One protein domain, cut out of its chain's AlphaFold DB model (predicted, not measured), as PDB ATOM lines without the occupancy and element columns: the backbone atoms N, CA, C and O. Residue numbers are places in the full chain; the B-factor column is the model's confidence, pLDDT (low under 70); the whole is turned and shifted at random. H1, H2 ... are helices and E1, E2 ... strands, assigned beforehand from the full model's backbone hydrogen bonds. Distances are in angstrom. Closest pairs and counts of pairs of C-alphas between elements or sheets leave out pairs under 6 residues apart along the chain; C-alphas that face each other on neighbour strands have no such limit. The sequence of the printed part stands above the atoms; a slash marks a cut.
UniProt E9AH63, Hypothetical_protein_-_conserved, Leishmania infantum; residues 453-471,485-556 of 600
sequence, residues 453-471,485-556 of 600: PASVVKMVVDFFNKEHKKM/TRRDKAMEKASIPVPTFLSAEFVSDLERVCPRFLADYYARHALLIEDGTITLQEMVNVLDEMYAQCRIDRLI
ATOM      1  N   PRO A 453     -23.488 -17.595 -41.777       91.71
ATOM      2  CA  PRO A 453     -22.583 -18.699 -42.114       91.71
ATOM      3  C   PRO A 453     -21.658 -18.371 -43.300       91.71
ATOM      4  O   PRO A 453     -22.028 -17.592 -44.186       91.71
ATOM      5  N   ALA A 454     -20.473 -18.988 -43.358       92.09
ATOM      6  CA  ALA A 454     -19.463 -18.696 -44.380       92.09
ATOM      7  C   ALA A 454     -19.933 -19.045 -45.798       92.09
ATOM      8  O   ALA A 454     -19.707 -18.261 -46.724       92.09
ATOM      9  N   SER A 455     -20.677 -20.138 -45.975       90.93
ATOM     10  CA  SER A 455     -21.335 -20.474 -47.246       90.93
ATOM     11  C   SER A 455     -22.287 -19.384 -47.728       90.93
ATOM     12  O   SER A 455     -22.282 -19.044 -48.913       90.93
ATOM     13  N   VAL A 456     -23.070 -18.779 -46.830       93.00
ATOM     14  CA  VAL A 456     -23.969 -17.670 -47.178       93.00
ATOM     15  C   VAL A 456     -23.171 -16.436 -47.578       93.00
ATOM     16  O   VAL A 456     -23.461 -15.837 -48.614       93.00
ATOM     17  N   VAL A 457     -22.123 -16.086 -46.828       93.92
ATOM     18  CA  VAL A 457     -21.242 -14.960 -47.178       93.92
ATOM     19  C   VAL A 457     -20.587 -15.178 -48.544       93.92
ATOM     20  O   VAL A 457     -20.569 -14.263 -49.366       93.92
ATOM     21  N   LYS A 458     -20.126 -16.396 -48.842       94.35
ATOM     22  CA  LYS A 458     -19.578 -16.753 -50.154       94.35
ATOM     23  C   LYS A 458     -20.597 -16.562 -51.278       94.35
ATOM     24  O   LYS A 458     -20.282 -15.916 -52.274       94.35
ATOM     25  N   MET A 459     -21.832 -17.031 -51.096       94.42
ATOM     26  CA  MET A 459     -22.905 -16.814 -52.074       94.42
ATOM     27  C   MET A 459     -23.198 -15.322 -52.302       94.42
ATOM     28  O   MET A 459     -23.427 -14.909 -53.440       94.42
ATOM     29  N   VAL A 460     -23.160 -14.504 -51.245       94.73
ATOM     30  CA  VAL A 460     -23.335 -13.044 -51.333       94.73
ATOM     31  C   VAL A 460     -22.201 -12.400 -52.140       94.73
ATOM     32  O   VAL A 460     -22.469 -11.578 -53.017       94.73
ATOM     33  N   VAL A 461     -20.948 -12.790 -51.886       94.72
ATOM     34  CA  VAL A 461     -19.766 -12.301 -52.618       94.72
ATOM     35  C   VAL A 461     -19.833 -12.688 -54.098       94.72
ATOM     36  O   VAL A 461     -19.636 -11.839 -54.971       94.72
ATOM     37  N   ASP A 462     -20.162 -13.944 -54.399       94.76
ATOM     38  CA  ASP A 462     -20.287 -14.440 -55.773       94.76
ATOM     39  C   ASP A 462     -21.407 -13.722 -56.534       94.76
ATOM     40  O   ASP A 462     -21.222 -13.308 -57.686       94.76
ATOM     41  N   PHE A 463     -22.553 -13.513 -55.879       95.54
ATOM     42  CA  PHE A 463     -23.664 -12.738 -56.424       95.54
ATOM     43  C   PHE A 463     -23.248 -11.296 -56.727       95.54
ATOM     44  O   PHE A 463     -23.448 -10.825 -57.849       95.54
ATOM     45  N   PHE A 464     -22.610 -10.617 -55.769       94.86
ATOM     46  CA  PHE A 464     -22.139  -9.246 -55.946       94.86
ATOM     47  C   PHE A 464     -21.183  -9.140 -57.139       94.86
ATOM     48  O   PHE A 464     -21.381  -8.336 -58.050       94.86
ATOM     49  N   ASN A 465     -20.177 -10.011 -57.196       93.69
ATOM     50  CA  ASN A 465     -19.191 -10.013 -58.272       93.69
ATOM     51  C   ASN A 465     -19.819 -10.299 -59.643       93.69
ATOM     52  O   ASN A 465     -19.382  -9.744 -60.654       93.69
ATOM     53  N   LYS A 466     -20.841 -11.160 -59.701       94.38
ATOM     54  CA  LYS A 466     -21.570 -11.479 -60.933       94.38
ATOM     55  C   LYS A 466     -22.399 -10.298 -61.430       94.38
ATOM     56  O   LYS A 466     -22.331  -9.984 -62.616       94.38
ATOM     57  N   GLU A 467     -23.164  -9.653 -60.556       91.99
ATOM     58  CA  GLU A 467     -24.011  -8.517 -60.932       91.99
ATOM     59  C   GLU A 467     -23.180  -7.265 -61.238       91.99
ATOM     60  O   GLU A 467     -23.432  -6.592 -62.235       91.99
ATOM     61  N   HIS A 468     -22.108  -7.006 -60.485       89.62
ATOM     62  CA  HIS A 468     -21.199  -5.897 -60.773       89.62
ATOM     63  C   HIS A 468     -20.522  -6.035 -62.150       89.62
ATOM     64  O   HIS A 468     -20.373  -5.049 -62.867       89.62
ATOM     65  N   LYS A 469     -20.175  -7.257 -62.585       90.40
ATOM     66  CA  LYS A 469     -19.627  -7.508 -63.936       90.40
ATOM     67  C   LYS A 469     -20.606  -7.192 -65.072       90.40
ATOM     68  O   LYS A 469     -20.158  -6.972 -66.194       90.40
ATOM     69  N   LYS A 470     -21.918  -7.193 -64.813       90.47
ATOM     70  CA  LYS A 470     -22.940  -6.834 -65.809       90.47
ATOM     71  C   LYS A 470     -23.130  -5.322 -65.942       90.47
ATOM     72  O   LYS A 470     -23.737  -4.877 -66.914       90.47
ATOM     73  N   MET A 471     -22.647  -4.540 -64.975       85.13
ATOM     74  CA  MET A 471     -22.815  -3.090 -64.973       85.13
ATOM     75  C   MET A 471     -21.972  -2.437 -66.081       85.13
ATOM     76  O   MET A 471     -20.863  -2.894 -66.374       85.13
ATOM     77  N   THR A 485      -7.397  13.398 -58.157       83.32
ATOM     78  CA  THR A 485      -8.632  12.811 -58.696       83.32
ATOM     79  C   THR A 485      -8.532  11.290 -58.804       83.32
ATOM     80  O   THR A 485      -9.490  10.589 -58.514       83.32
ATOM     81  N   ARG A 486      -7.362  10.760 -59.173       83.34
ATOM     82  CA  ARG A 486      -7.110   9.316 -59.246       83.34
ATOM     83  C   ARG A 486      -7.150   8.651 -57.873       83.34
ATOM     84  O   ARG A 486      -7.735   7.581 -57.745       83.34
ATOM     85  N   ARG A 487      -6.548   9.281 -56.858       80.34
ATOM     86  CA  ARG A 487      -6.616   8.820 -55.464       80.34
ATOM     87  C   ARG A 487      -8.055   8.831 -54.956       80.34
ATOM     88  O   ARG A 487      -8.475   7.848 -54.361       80.34
ATOM     89  N   ASP A 488      -8.789   9.903 -55.228       83.23
ATOM     90  CA  ASP A 488     -10.171  10.076 -54.782       83.23
ATOM     91  C   ASP A 488     -11.103   9.055 -55.472       83.23
ATOM     92  O   ASP A 488     -11.863   8.369 -54.794       83.23
ATOM     93  N   LYS A 489     -10.957   8.837 -56.790       82.99
ATOM     94  CA  LYS A 489     -11.670   7.776 -57.534       82.99
ATOM     95  C   LYS A 489     -11.328   6.369 -57.041       82.99
ATOM     96  O   LYS A 489     -12.200   5.513 -57.014       82.99
ATOM     97  N   ALA A 490     -10.085   6.116 -56.626       81.92
ATOM     98  CA  ALA A 490      -9.682   4.823 -56.064       81.92
ATOM     99  C   ALA A 490     -10.288   4.542 -54.674       81.92
ATOM    100  O   ALA A 490     -10.160   3.428 -54.171       81.92
ATOM    101  N   MET A 491     -10.909   5.541 -54.034       81.34
ATOM    102  CA  MET A 491     -11.660   5.363 -52.791       81.34
ATOM    103  C   MET A 491     -13.155   5.092 -53.029       81.34
ATOM    104  O   MET A 491     -13.844   4.701 -52.087       81.34
ATOM    105  N   GLU A 492     -13.665   5.288 -54.251       80.97
ATOM    106  CA  GLU A 492     -15.029   4.890 -54.612       80.97
ATOM    107  C   GLU A 492     -15.118   3.362 -54.639       80.97
ATOM    108  O   GLU A 492     -14.356   2.691 -55.337       80.97
ATOM    109  N   LYS A 493     -16.053   2.803 -53.866       84.42
ATOM    110  CA  LYS A 493     -16.283   1.359 -53.841       84.42
ATOM    111  C   LYS A 493     -17.255   0.939 -54.937       84.42
ATOM    112  O   LYS A 493     -18.162   1.686 -55.298       84.42
ATOM    113  N   ALA A 494     -17.077  -0.289 -55.416       88.26
ATOM    114  CA  ALA A 494     -18.035  -0.949 -56.288       88.26
ATOM    115  C   ALA A 494     -19.411  -1.029 -55.609       88.26
ATOM    116  O   ALA A 494     -19.504  -1.321 -54.412       88.26
ATOM    117  N   SER A 495     -20.474  -0.796 -56.374       90.07
ATOM    118  CA  SER A 495     -21.845  -0.855 -55.877       90.07
ATOM    119  C   SER A 495     -22.811  -1.414 -56.922       90.07
ATOM    120  O   SER A 495     -22.538  -1.413 -58.124       90.07
ATOM    121  N   ILE A 496     -23.936  -1.937 -56.441       91.98
ATOM    122  CA  ILE A 496     -25.013  -2.548 -57.230       91.98
ATOM    123  C   ILE A 496     -26.329  -1.856 -56.852       91.98
ATOM    124  O   ILE A 496     -26.457  -1.402 -55.715       91.98
ATOM    125  N   PRO A 497     -27.324  -1.756 -57.747       92.17
ATOM    126  CA  PRO A 497     -28.631  -1.212 -57.391       92.17
ATOM    127  C   PRO A 497     -29.308  -1.988 -56.246       92.17
ATOM    128  O   PRO A 497     -29.380  -3.220 -56.274       92.17
ATOM    129  N   VAL A 498     -29.874  -1.269 -55.271       91.26
ATOM    130  CA  VAL A 498     -30.609  -1.857 -54.132       91.26
ATOM    131  C   VAL A 498     -31.743  -2.801 -54.574       91.26
ATOM    132  O   VAL A 498     -31.840  -3.887 -54.001       91.26
ATOM    133  N   PRO A 499     -32.547  -2.509 -55.621       91.44
ATOM    134  CA  PRO A 499     -33.578  -3.442 -56.087       91.44
ATOM    135  C   PRO A 499     -33.022  -4.799 -56.540       91.44
ATOM    136  O   PRO A 499     -33.651  -5.834 -56.324       91.44
ATOM    137  N   THR A 500     -31.816  -4.815 -57.121       92.40
ATOM    138  CA  THR A 500     -31.146  -6.061 -57.530       92.40
ATOM    139  C   THR A 500     -30.762  -6.886 -56.304       92.40
ATOM    140  O   THR A 500     -31.018  -8.087 -56.265       92.40
ATOM    141  N   PHE A 501     -30.236  -6.238 -55.262       93.38
ATOM    142  CA  PHE A 501     -29.949  -6.884 -53.982       93.38
ATOM    143  C   PHE A 501     -31.209  -7.445 -53.304       93.38
ATOM    144  O   PHE A 501     -31.209  -8.596 -52.875       93.38
ATOM    145  N   LEU A 502     -32.301  -6.677 -53.255       91.63
ATOM    146  CA  LEU A 502     -33.561  -7.113 -52.639       91.63
ATOM    147  C   LEU A 502     -34.208  -8.302 -53.360       91.63
ATOM    148  O   LEU A 502     -34.943  -9.065 -52.736       91.63
ATOM    149  N   SER A 503     -33.926  -8.466 -54.655       91.45
ATOM    150  CA  SER A 503     -34.400  -9.595 -55.462       91.45
ATOM    151  C   SER A 503     -33.574 -10.880 -55.312       91.45
ATOM    152  O   SER A 503     -33.969 -11.914 -55.847       91.45
ATOM    153  N   ALA A 504     -32.430 -10.832 -54.621       93.18
ATOM    154  CA  ALA A 504     -31.567 -11.994 -54.450       93.18
ATOM    155  C   ALA A 504     -32.194 -13.044 -53.512       93.18
ATOM    156  O   ALA A 504     -32.949 -12.717 -52.600       93.18
ATOM    157  N   GLU A 505     -31.832 -14.312 -53.696       93.84
ATOM    158  CA  GLU A 505     -32.131 -15.391 -52.754       93.84
ATOM    159  C   GLU A 505     -30.874 -16.239 -52.558       93.84
ATOM    160  O   GLU A 505     -30.277 -16.706 -53.529       93.84
ATOM    161  N   PHE A 506     -30.473 -16.446 -51.303       94.53
ATOM    162  CA  PHE A 506     -29.310 -17.259 -50.952       94.53
ATOM    163  C   PHE A 506     -29.785 -18.547 -50.288       94.53
ATOM    164  O   PHE A 506     -30.397 -18.507 -49.220       94.53
ATOM    165  N   VAL A 507     -29.543 -19.688 -50.928       92.80
ATOM    166  CA  VAL A 507     -30.040 -20.994 -50.479       92.80
ATOM    167  C   VAL A 507     -28.860 -21.858 -50.059       92.80
ATOM    168  O   VAL A 507     -28.000 -22.175 -50.874       92.80
ATOM    169  N   SER A 508     -28.844 -22.242 -48.789       89.97
ATOM    170  CA  SER A 508     -27.914 -23.221 -48.221       89.97
ATOM    171  C   SER A 508     -28.637 -24.546 -47.944       89.97
ATOM    172  O   SER A 508     -29.851 -24.667 -48.148       89.97
ATOM    173  N   ASP A 509     -27.916 -25.528 -47.407       85.34
ATOM    174  CA  ASP A 509     -28.491 -26.822 -47.039       85.34
ATOM    175  C   ASP A 509     -29.532 -26.714 -45.913       85.34
ATOM    176  O   ASP A 509     -30.558 -27.400 -45.951       85.34
ATOM    177  N   LEU A 510     -29.315 -25.818 -44.942       88.02
ATOM    178  CA  LEU A 510     -30.150 -25.698 -43.741       88.02
ATOM    179  C   LEU A 510     -31.140 -24.527 -43.787       88.02
ATOM    180  O   LEU A 510     -32.104 -24.500 -43.013       88.02
ATOM    181  N   GLU A 511     -30.923 -23.531 -44.635       91.02
ATOM    182  CA  GLU A 511     -31.673 -22.273 -44.593       91.02
ATOM    183  C   GLU A 511     -31.674 -21.526 -45.924       91.02
ATOM    184  O   GLU A 511     -30.802 -21.699 -46.777       91.02
ATOM    185  N   ARG A 512     -32.655 -20.637 -46.059       92.27
ATOM    186  CA  ARG A 512     -32.761 -19.672 -47.145       92.27
ATOM    187  C   ARG A 512     -32.728 -18.262 -46.568       92.27
ATOM    188  O   ARG A 512     -33.517 -17.950 -45.683       92.27
ATOM    189  N   VAL A 513     -31.848 -17.413 -47.082       93.61
ATOM    190  CA  VAL A 513     -31.738 -16.003 -46.696       93.61
ATOM    191  C   VAL A 513     -32.269 -15.140 -47.837       93.61
ATOM    192  O   VAL A 513     -31.720 -15.145 -48.940       93.61
ATOM    193  N   CYS A 514     -33.348 -14.404 -47.569       94.12
ATOM    194  CA  CYS A 514     -34.028 -13.546 -48.540       94.12
ATOM    195  C   CYS A 514     -33.965 -12.075 -48.082       94.12
ATOM    196  O   CYS A 514     -34.736 -11.681 -47.201       94.12
ATOM    197  N   PRO A 515     -33.122 -11.227 -48.703       93.18
ATOM    198  CA  PRO A 515     -33.081  -9.785 -48.451       93.18
ATOM    199  C   PRO A 515     -34.427  -9.071 -48.650       93.18
ATOM    200  O   PRO A 515     -34.662  -8.034 -48.035       93.18
ATOM    201  N   ARG A 516     -35.346  -9.625 -49.455       91.26
ATOM    202  CA  ARG A 516     -36.710  -9.099 -49.640       91.26
ATOM    203  C   ARG A 516     -37.455  -8.855 -48.322       91.26
ATOM    204  O   ARG A 516     -38.217  -7.895 -48.237       91.26
ATOM    205  N   PHE A 517     -37.219  -9.662 -47.284       90.99
ATOM    206  CA  PHE A 517     -37.880  -9.461 -45.989       90.99
ATOM    207  C   PHE A 517     -37.475  -8.164 -45.295       90.99
ATOM    208  O   PHE A 517     -38.246  -7.660 -44.485       90.99
ATOM    209  N   LEU A 518     -36.332  -7.574 -45.654       88.43
ATOM    210  CA  LEU A 518     -35.982  -6.224 -45.220       88.43
ATOM    211  C   LEU A 518     -36.979  -5.210 -45.769       88.43
ATOM    212  O   LEU A 518     -37.466  -4.367 -45.023       88.43
ATOM    213  N   ALA A 519     -37.330  -5.316 -47.052       86.01
ATOM    214  CA  ALA A 519     -38.305  -4.427 -47.667       86.01
ATOM    215  C   ALA A 519     -39.682  -4.562 -47.025       86.01
ATOM    216  O   ALA A 519     -40.284  -3.554 -46.662       86.01
ATOM    217  N   ASP A 520     -40.134  -5.793 -46.791       87.81
ATOM    218  CA  ASP A 520     -41.405  -6.039 -46.109       87.81
ATOM    219  C   ASP A 520     -41.378  -5.536 -44.656       87.81
ATOM    220  O   ASP A 520     -42.381  -5.029 -44.156       87.81
ATOM    221  N   TYR A 521     -40.238  -5.658 -43.969       86.58
ATOM    222  CA  TYR A 521     -40.052  -5.146 -42.614       86.58
ATOM    223  C   TYR A 521     -40.126  -3.613 -42.576       86.58
ATOM    224  O   TYR A 521     -40.910  -3.062 -41.804       86.58
ATOM    225  N   TYR A 522     -39.389  -2.912 -43.442       84.14
ATOM    226  CA  TYR A 522     -39.403  -1.445 -43.507       84.14
ATOM    227  C   TYR A 522     -40.735  -0.877 -44.006       84.14
ATOM    228  O   TYR A 522     -41.200   0.140 -43.485       84.14
ATOM    229  N   ALA A 523     -41.406  -1.566 -44.933       85.21
ATOM    230  CA  ALA A 523     -42.726  -1.176 -45.417       85.21
ATOM    231  C   ALA A 523     -43.778  -1.149 -44.294       85.21
ATOM    232  O   ALA A 523     -44.623  -0.254 -44.274       85.21
ATOM    233  N   ARG A 524     -43.699  -2.054 -43.303       84.28
ATOM    234  CA  ARG A 524     -44.579  -2.025 -42.109       84.28
ATOM    235  C   ARG A 524     -44.400  -0.765 -41.265       84.28
ATOM    236  O   ARG A 524     -45.320  -0.378 -40.552       84.28
ATOM    237  N   HIS A 525     -43.234  -0.129 -41.351       82.87
ATOM    238  CA  HIS A 525     -42.914   1.118 -40.663       82.87
ATOM    239  C   HIS A 525     -43.092   2.358 -41.554       82.87
ATOM    240  O   HIS A 525     -42.672   3.443 -41.161       82.87
ATOM    241  N   ALA A 526     -43.709   2.216 -42.736       77.34
ATOM    242  CA  ALA A 526     -43.887   3.284 -43.724       77.34
ATOM    243  C   ALA A 526     -42.570   3.950 -44.179       77.34
ATOM    244  O   ALA A 526     -42.562   5.111 -44.587       77.34
ATOM    245  N   LEU A 527     -41.453   3.214 -44.130       72.85
ATOM    246  CA  LEU A 527     -40.157   3.663 -44.632       72.85
ATOM    247  C   LEU A 527     -39.993   3.199 -46.083       72.85
ATOM    248  O   LEU A 527     -39.980   1.999 -46.361       72.85
ATOM    249  N   LEU A 528     -39.891   4.155 -47.009       67.20
ATOM    250  CA  LEU A 528     -39.665   3.873 -48.426       67.20
ATOM    251  C   LEU A 528     -38.197   3.511 -48.658       67.20
ATOM    252  O   LEU A 528     -37.297   4.181 -48.153       67.20
ATOM    253  N   ILE A 529     -37.963   2.458 -49.439       72.78
ATOM    254  CA  ILE A 529     -36.621   2.119 -49.908       72.78
ATOM    255  C   ILE A 529     -36.384   2.881 -51.207       72.78
ATOM    256  O   ILE A 529     -37.070   2.644 -52.198       72.78
ATOM    257  N   GLU A 530     -35.432   3.809 -51.177       68.98
ATOM    258  CA  GLU A 530     -35.035   4.603 -52.339       68.98
ATOM    259  C   GLU A 530     -34.248   3.775 -53.367       68.98
ATOM    260  O   GLU A 530     -33.594   2.779 -53.029       68.98
ATOM    261  N   ASP A 531     -34.257   4.237 -54.623       71.30
ATOM    262  CA  ASP A 531     -33.451   3.715 -55.734       71.30
ATOM    263  C   ASP A 531     -31.962   4.078 -55.556       71.30
ATOM    264  O   ASP A 531     -31.373   4.851 -56.311       71.30
ATOM    265  N   GLY A 532     -31.350   3.538 -54.504       83.16
ATOM    266  CA  GLY A 532     -29.940   3.719 -54.180       83.16
ATOM    267  C   GLY A 532     -29.038   2.618 -54.740       83.16
ATOM    268  O   GLY A 532     -29.476   1.640 -55.357       83.16
ATOM    269  N   THR A 533     -27.744   2.743 -54.451       87.28
ATOM    270  CA  THR A 533     -26.761   1.672 -54.658       87.28
ATOM    271  C   THR A 533     -26.262   1.129 -53.326       87.28
ATOM    272  O   THR A 533     -26.177   1.877 -52.355       87.28
ATOM    273  N   ILE A 534     -25.888  -0.146 -53.293       89.50
ATOM    274  CA  ILE A 534     -25.331  -0.827 -52.128       89.50
ATOM    275  C   ILE A 534     -23.972  -1.439 -52.469       89.50
ATOM    276  O   ILE A 534     -23.780  -2.007 -53.547       89.50
ATOM    277  N   THR A 535     -23.010  -1.297 -51.565       91.36
ATOM    278  CA  THR A 535     -21.676  -1.909 -51.673       91.36
ATOM    279  C   THR A 535     -21.662  -3.319 -51.070       91.36
ATOM    280  O   THR A 535     -22.533  -3.674 -50.275       91.36
ATOM    281  N   LEU A 536     -20.657  -4.135 -51.408       93.31
ATOM    282  CA  LEU A 536     -20.519  -5.498 -50.874       93.31
ATOM    283  C   LEU A 536     -20.472  -5.519 -49.338       93.31
ATOM    284  O   LEU A 536     -21.109  -6.357 -48.703       93.31
ATOM    285  N   GLN A 537     -19.741  -4.579 -48.735       91.90
ATOM    286  CA  GLN A 537     -19.633  -4.493 -47.281       91.90
ATOM    287  C   GLN A 537     -20.976  -4.156 -46.647       91.90
ATOM    288  O   GLN A 537     -21.344  -4.753 -45.640       91.90
ATOM    289  N   GLU A 538     -21.726  -3.228 -47.235       90.57
ATOM    290  CA  GLU A 538     -23.060  -2.892 -46.745       90.57
ATOM    291  C   GLU A 538     -24.011  -4.084 -46.872       90.57
ATOM    292  O   GLU A 538     -24.757  -4.340 -45.936       90.57
ATOM    293  N   MET A 539     -23.951  -4.856 -47.966       92.79
ATOM    294  CA  MET A 539     -24.755  -6.075 -48.125       92.79
ATOM    295  C   MET A 539     -24.504  -7.075 -46.997       92.79
ATOM    296  O   MET A 539     -25.458  -7.546 -46.380       92.79
ATOM    297  N   VAL A 540     -23.236  -7.384 -46.709       93.99
ATOM    298  CA  VAL A 540     -22.891  -8.354 -45.662       93.99
ATOM    299  C   VAL A 540     -23.264  -7.824 -44.280       93.99
ATOM    300  O   VAL A 540     -23.928  -8.533 -43.539       93.99
ATOM    301  N   ASN A 541     -22.915  -6.580 -43.940       92.35
ATOM    302  CA  ASN A 541     -23.219  -6.021 -42.618       92.35
ATOM    303  C   ASN A 541     -24.735  -5.876 -42.372       92.35
ATOM    304  O   ASN A 541     -25.199  -6.165 -41.271       92.35
ATOM    305  N   VAL A 542     -25.518  -5.490 -43.389       91.86
ATOM    306  CA  VAL A 542     -26.990  -5.439 -43.302       91.86
ATOM    307  C   VAL A 542     -27.573  -6.825 -43.053       91.86
ATOM    308  O   VAL A 542     -28.410  -6.992 -42.165       91.86
ATOM    309  N   LEU A 543     -27.149  -7.815 -43.842       93.18
ATOM    310  CA  LEU A 543     -27.635  -9.185 -43.701       93.18
ATOM    311  C   LEU A 543     -27.182  -9.824 -42.394       93.18
ATOM    312  O   LEU A 543     -27.894 -10.675 -41.883       93.18
ATOM    313  N   ASP A 544     -26.032  -9.420 -41.862       91.72
ATOM    314  CA  ASP A 544     -25.511  -9.915 -40.597       91.72
ATOM    315  C   ASP A 544     -26.308  -9.376 -39.402       91.72
ATOM    316  O   ASP A 544     -26.709 -10.153 -38.536       91.72
ATOM    317  N   GLU A 545     -26.619  -8.072 -39.386       88.44
ATOM    318  CA  GLU A 545     -27.444  -7.464 -38.333       88.44
ATOM    319  C   GLU A 545     -28.889  -7.986 -38.381       88.44
ATOM    320  O   GLU A 545     -29.457  -8.365 -37.358       88.44
ATOM    321  N   MET A 546     -29.486  -8.035 -39.577       89.58
ATOM    322  CA  MET A 546     -30.884  -8.442 -39.784       89.58
ATOM    323  C   MET A 546     -31.026  -9.916 -40.165       89.58
ATOM    324  O   MET A 546     -32.006 -10.329 -40.799       89.58
ATOM    325  N   TYR A 547     -30.039 -10.728 -39.800       91.20
ATOM    326  CA  TYR A 547     -29.981 -12.128 -40.191       91.20
ATOM    327  C   TYR A 547     -31.223 -12.902 -39.742       91.20
ATOM    328  O   TYR A 547     -31.823 -13.630 -40.529       91.20
ATOM    329  N   ALA A 548     -31.665 -12.692 -38.499       87.76
ATOM    330  CA  ALA A 548     -32.842 -13.357 -37.945       87.76
ATOM    331  C   ALA A 548     -34.138 -13.026 -38.708       87.76
ATOM    332  O   ALA A 548     -35.012 -13.879 -38.822       87.76
ATOM    333  N   GLN A 549     -34.258 -11.811 -39.248       89.02
ATOM    334  CA  GLN A 549     -35.409 -11.358 -40.030       89.02
ATOM    335  C   GLN A 549     -35.355 -11.850 -41.484       89.02
ATOM    336  O   GLN A 549     -36.398 -12.065 -42.098       89.02
ATOM    337  N   CYS A 550     -34.152 -12.021 -42.042       91.13
ATOM    338  CA  CYS A 550     -33.957 -12.450 -43.430       91.13
ATOM    339  C   CYS A 550     -33.953 -13.976 -43.601       91.13
ATOM    340  O   CYS A 550     -34.091 -14.469 -44.723       91.13
ATOM    341  N   ARG A 551     -33.747 -14.723 -42.512       90.95
ATOM    342  CA  ARG A 551     -33.576 -16.175 -42.517       90.95
ATOM    343  C   ARG A 551     -34.908 -16.914 -42.471       90.95
ATOM    344  O   ARG A 551     -35.729 -16.707 -41.584       90.95
ATOM    345  N   ILE A 552     -35.059 -17.876 -43.373       89.82
ATOM    346  CA  ILE A 552     -36.062 -18.936 -43.308       89.82
ATOM    347  C   ILE A 552     -35.342 -20.258 -43.082       89.82
ATOM    348  O   ILE A 552     -34.523 -20.687 -43.896       89.82
ATOM    349  N   ASP A 553     -35.694 -20.929 -41.992       87.87
ATOM    350  CA  ASP A 553     -35.200 -22.267 -41.701       87.87
ATOM    351  C   ASP A 553     -35.861 -23.283 -42.644       87.87
ATOM    352  O   ASP A 553     -37.087 -23.326 -42.784       87.87
ATOM    353  N   ARG A 554     -35.047 -24.107 -43.312       87.72
ATOM    354  CA  ARG A 554     -35.555 -25.201 -44.142       87.72
ATOM    355  C   ARG A 554     -36.182 -26.268 -43.244       87.72
ATOM    356  O   ARG A 554     -35.621 -26.620 -42.206       87.72
ATOM    357  N   LEU A 555     -37.331 -26.790 -43.667       84.60
ATOM    358  CA  LEU A 555     -37.961 -27.941 -43.028       84.60
ATOM    359  C   LEU A 555     -37.151 -29.192 -43.375       84.60
ATOM    360  O   LEU A 555     -36.973 -29.503 -44.552       84.60
ATOM    361  N   ILE A 556     -36.645 -29.869 -42.349       86.25
ATOM    362  CA  ILE A 556     -35.833 -31.082 -42.472       86.25
ATOM    363  C   ILE A 556     -36.534 -32.158 -41.649       86.25
ATOM    364  O   ILE A 556     -36.841 -31.928 -40.474       86.25
TER     365      ILE A 556
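Overview. This is residues 453 to 471 and 485 to 556 of the 600 residues of the protein "Hypothetical_protein_-_conserved" of Leishmania infantum (UniProt E9AH63). Two helices, H1 and H5, run side by side in opposite ways, with a small antiparallel strand pair near each end, E1 with E3 and E2 with E4. H3 and H6 are short helices near this body, H4 points away from it, and residues 485 to 491, which hold H2, stick out freely. The printed part has 91 residues with six named helices and four named strands, in the order H1, H2, E1, H3, E2, H4, E3, H5, H6, E4; the class is mostly helix. It is only just compact, close to loose, with a radius of gyration of the C-alphas of 14.4 A, and elongated, spanning 53 by 33 by 22 A.

Arrangement. H1, residues 454 to 470, touches H5, residues 536 to 545, with residues 457 to 464 alone; their closest C-alphas, of Phe 464 and Leu 536, are 6.5 A apart. They run opposite ways at a shallow tilt of 34.9 degrees, only just short of steep. H2, residues 485 to 489, touches no helix. E1, residues 495 to 497, is antiparallel to E3, residues 533 to 535, at 142 degrees, with N 496 and O 534 within hydrogen-bond range at 2.9 A. H3, residues 498 to 502, only just touches H4, residues 516 to 524, with 3 pairs of C-alphas within 8 A, the closest those of Leu 502 and Arg 516, 4.8 A apart. E2, residues 511 to 513, is antiparallel to E4, residues 551 to 553, at 161 degrees, with N 552 and O 512 within hydrogen-bond range at 2.8 A. H4 touches H6, residues 547 to 550, where the closest C-alphas, of Phe 517 and Cys 550, are 5.6 A apart. H4 and H5 are apart. In H2, H3, H4 and H5 every O i to N i+4 pair is within hydrogen-bond range, in H1 12 of 13; H6 is too short for such a pair, but its one O i to N i+3 pair is within range.

Along the chain. H1 begins at C-alpha 454 (-19.463, -18.696, -44.380) and is 24.7 A long from first to last C-alpha. H4 measures 13.0 A and H5 14.5 A, the latter beginning at C-alpha 536 (-20.519, -5.498, -50.874). E4 ends at C-alpha 553 (-35.200, -22.267, -41.701).

Size, cuts and confidence. The two C-alphas farthest apart, of Thr 485 and Ile 556, are 54.1 A apart. Residues 472 to 484 are cut out, and C-alphas 471 and 485 are 22.2 A apart across the cut. Of the links that are printed whole, H3 to E2 and H4 to E3 are short, the others tight. The mean pLDDT of the printed part is 88.6, with residues 528 and 530 under 70.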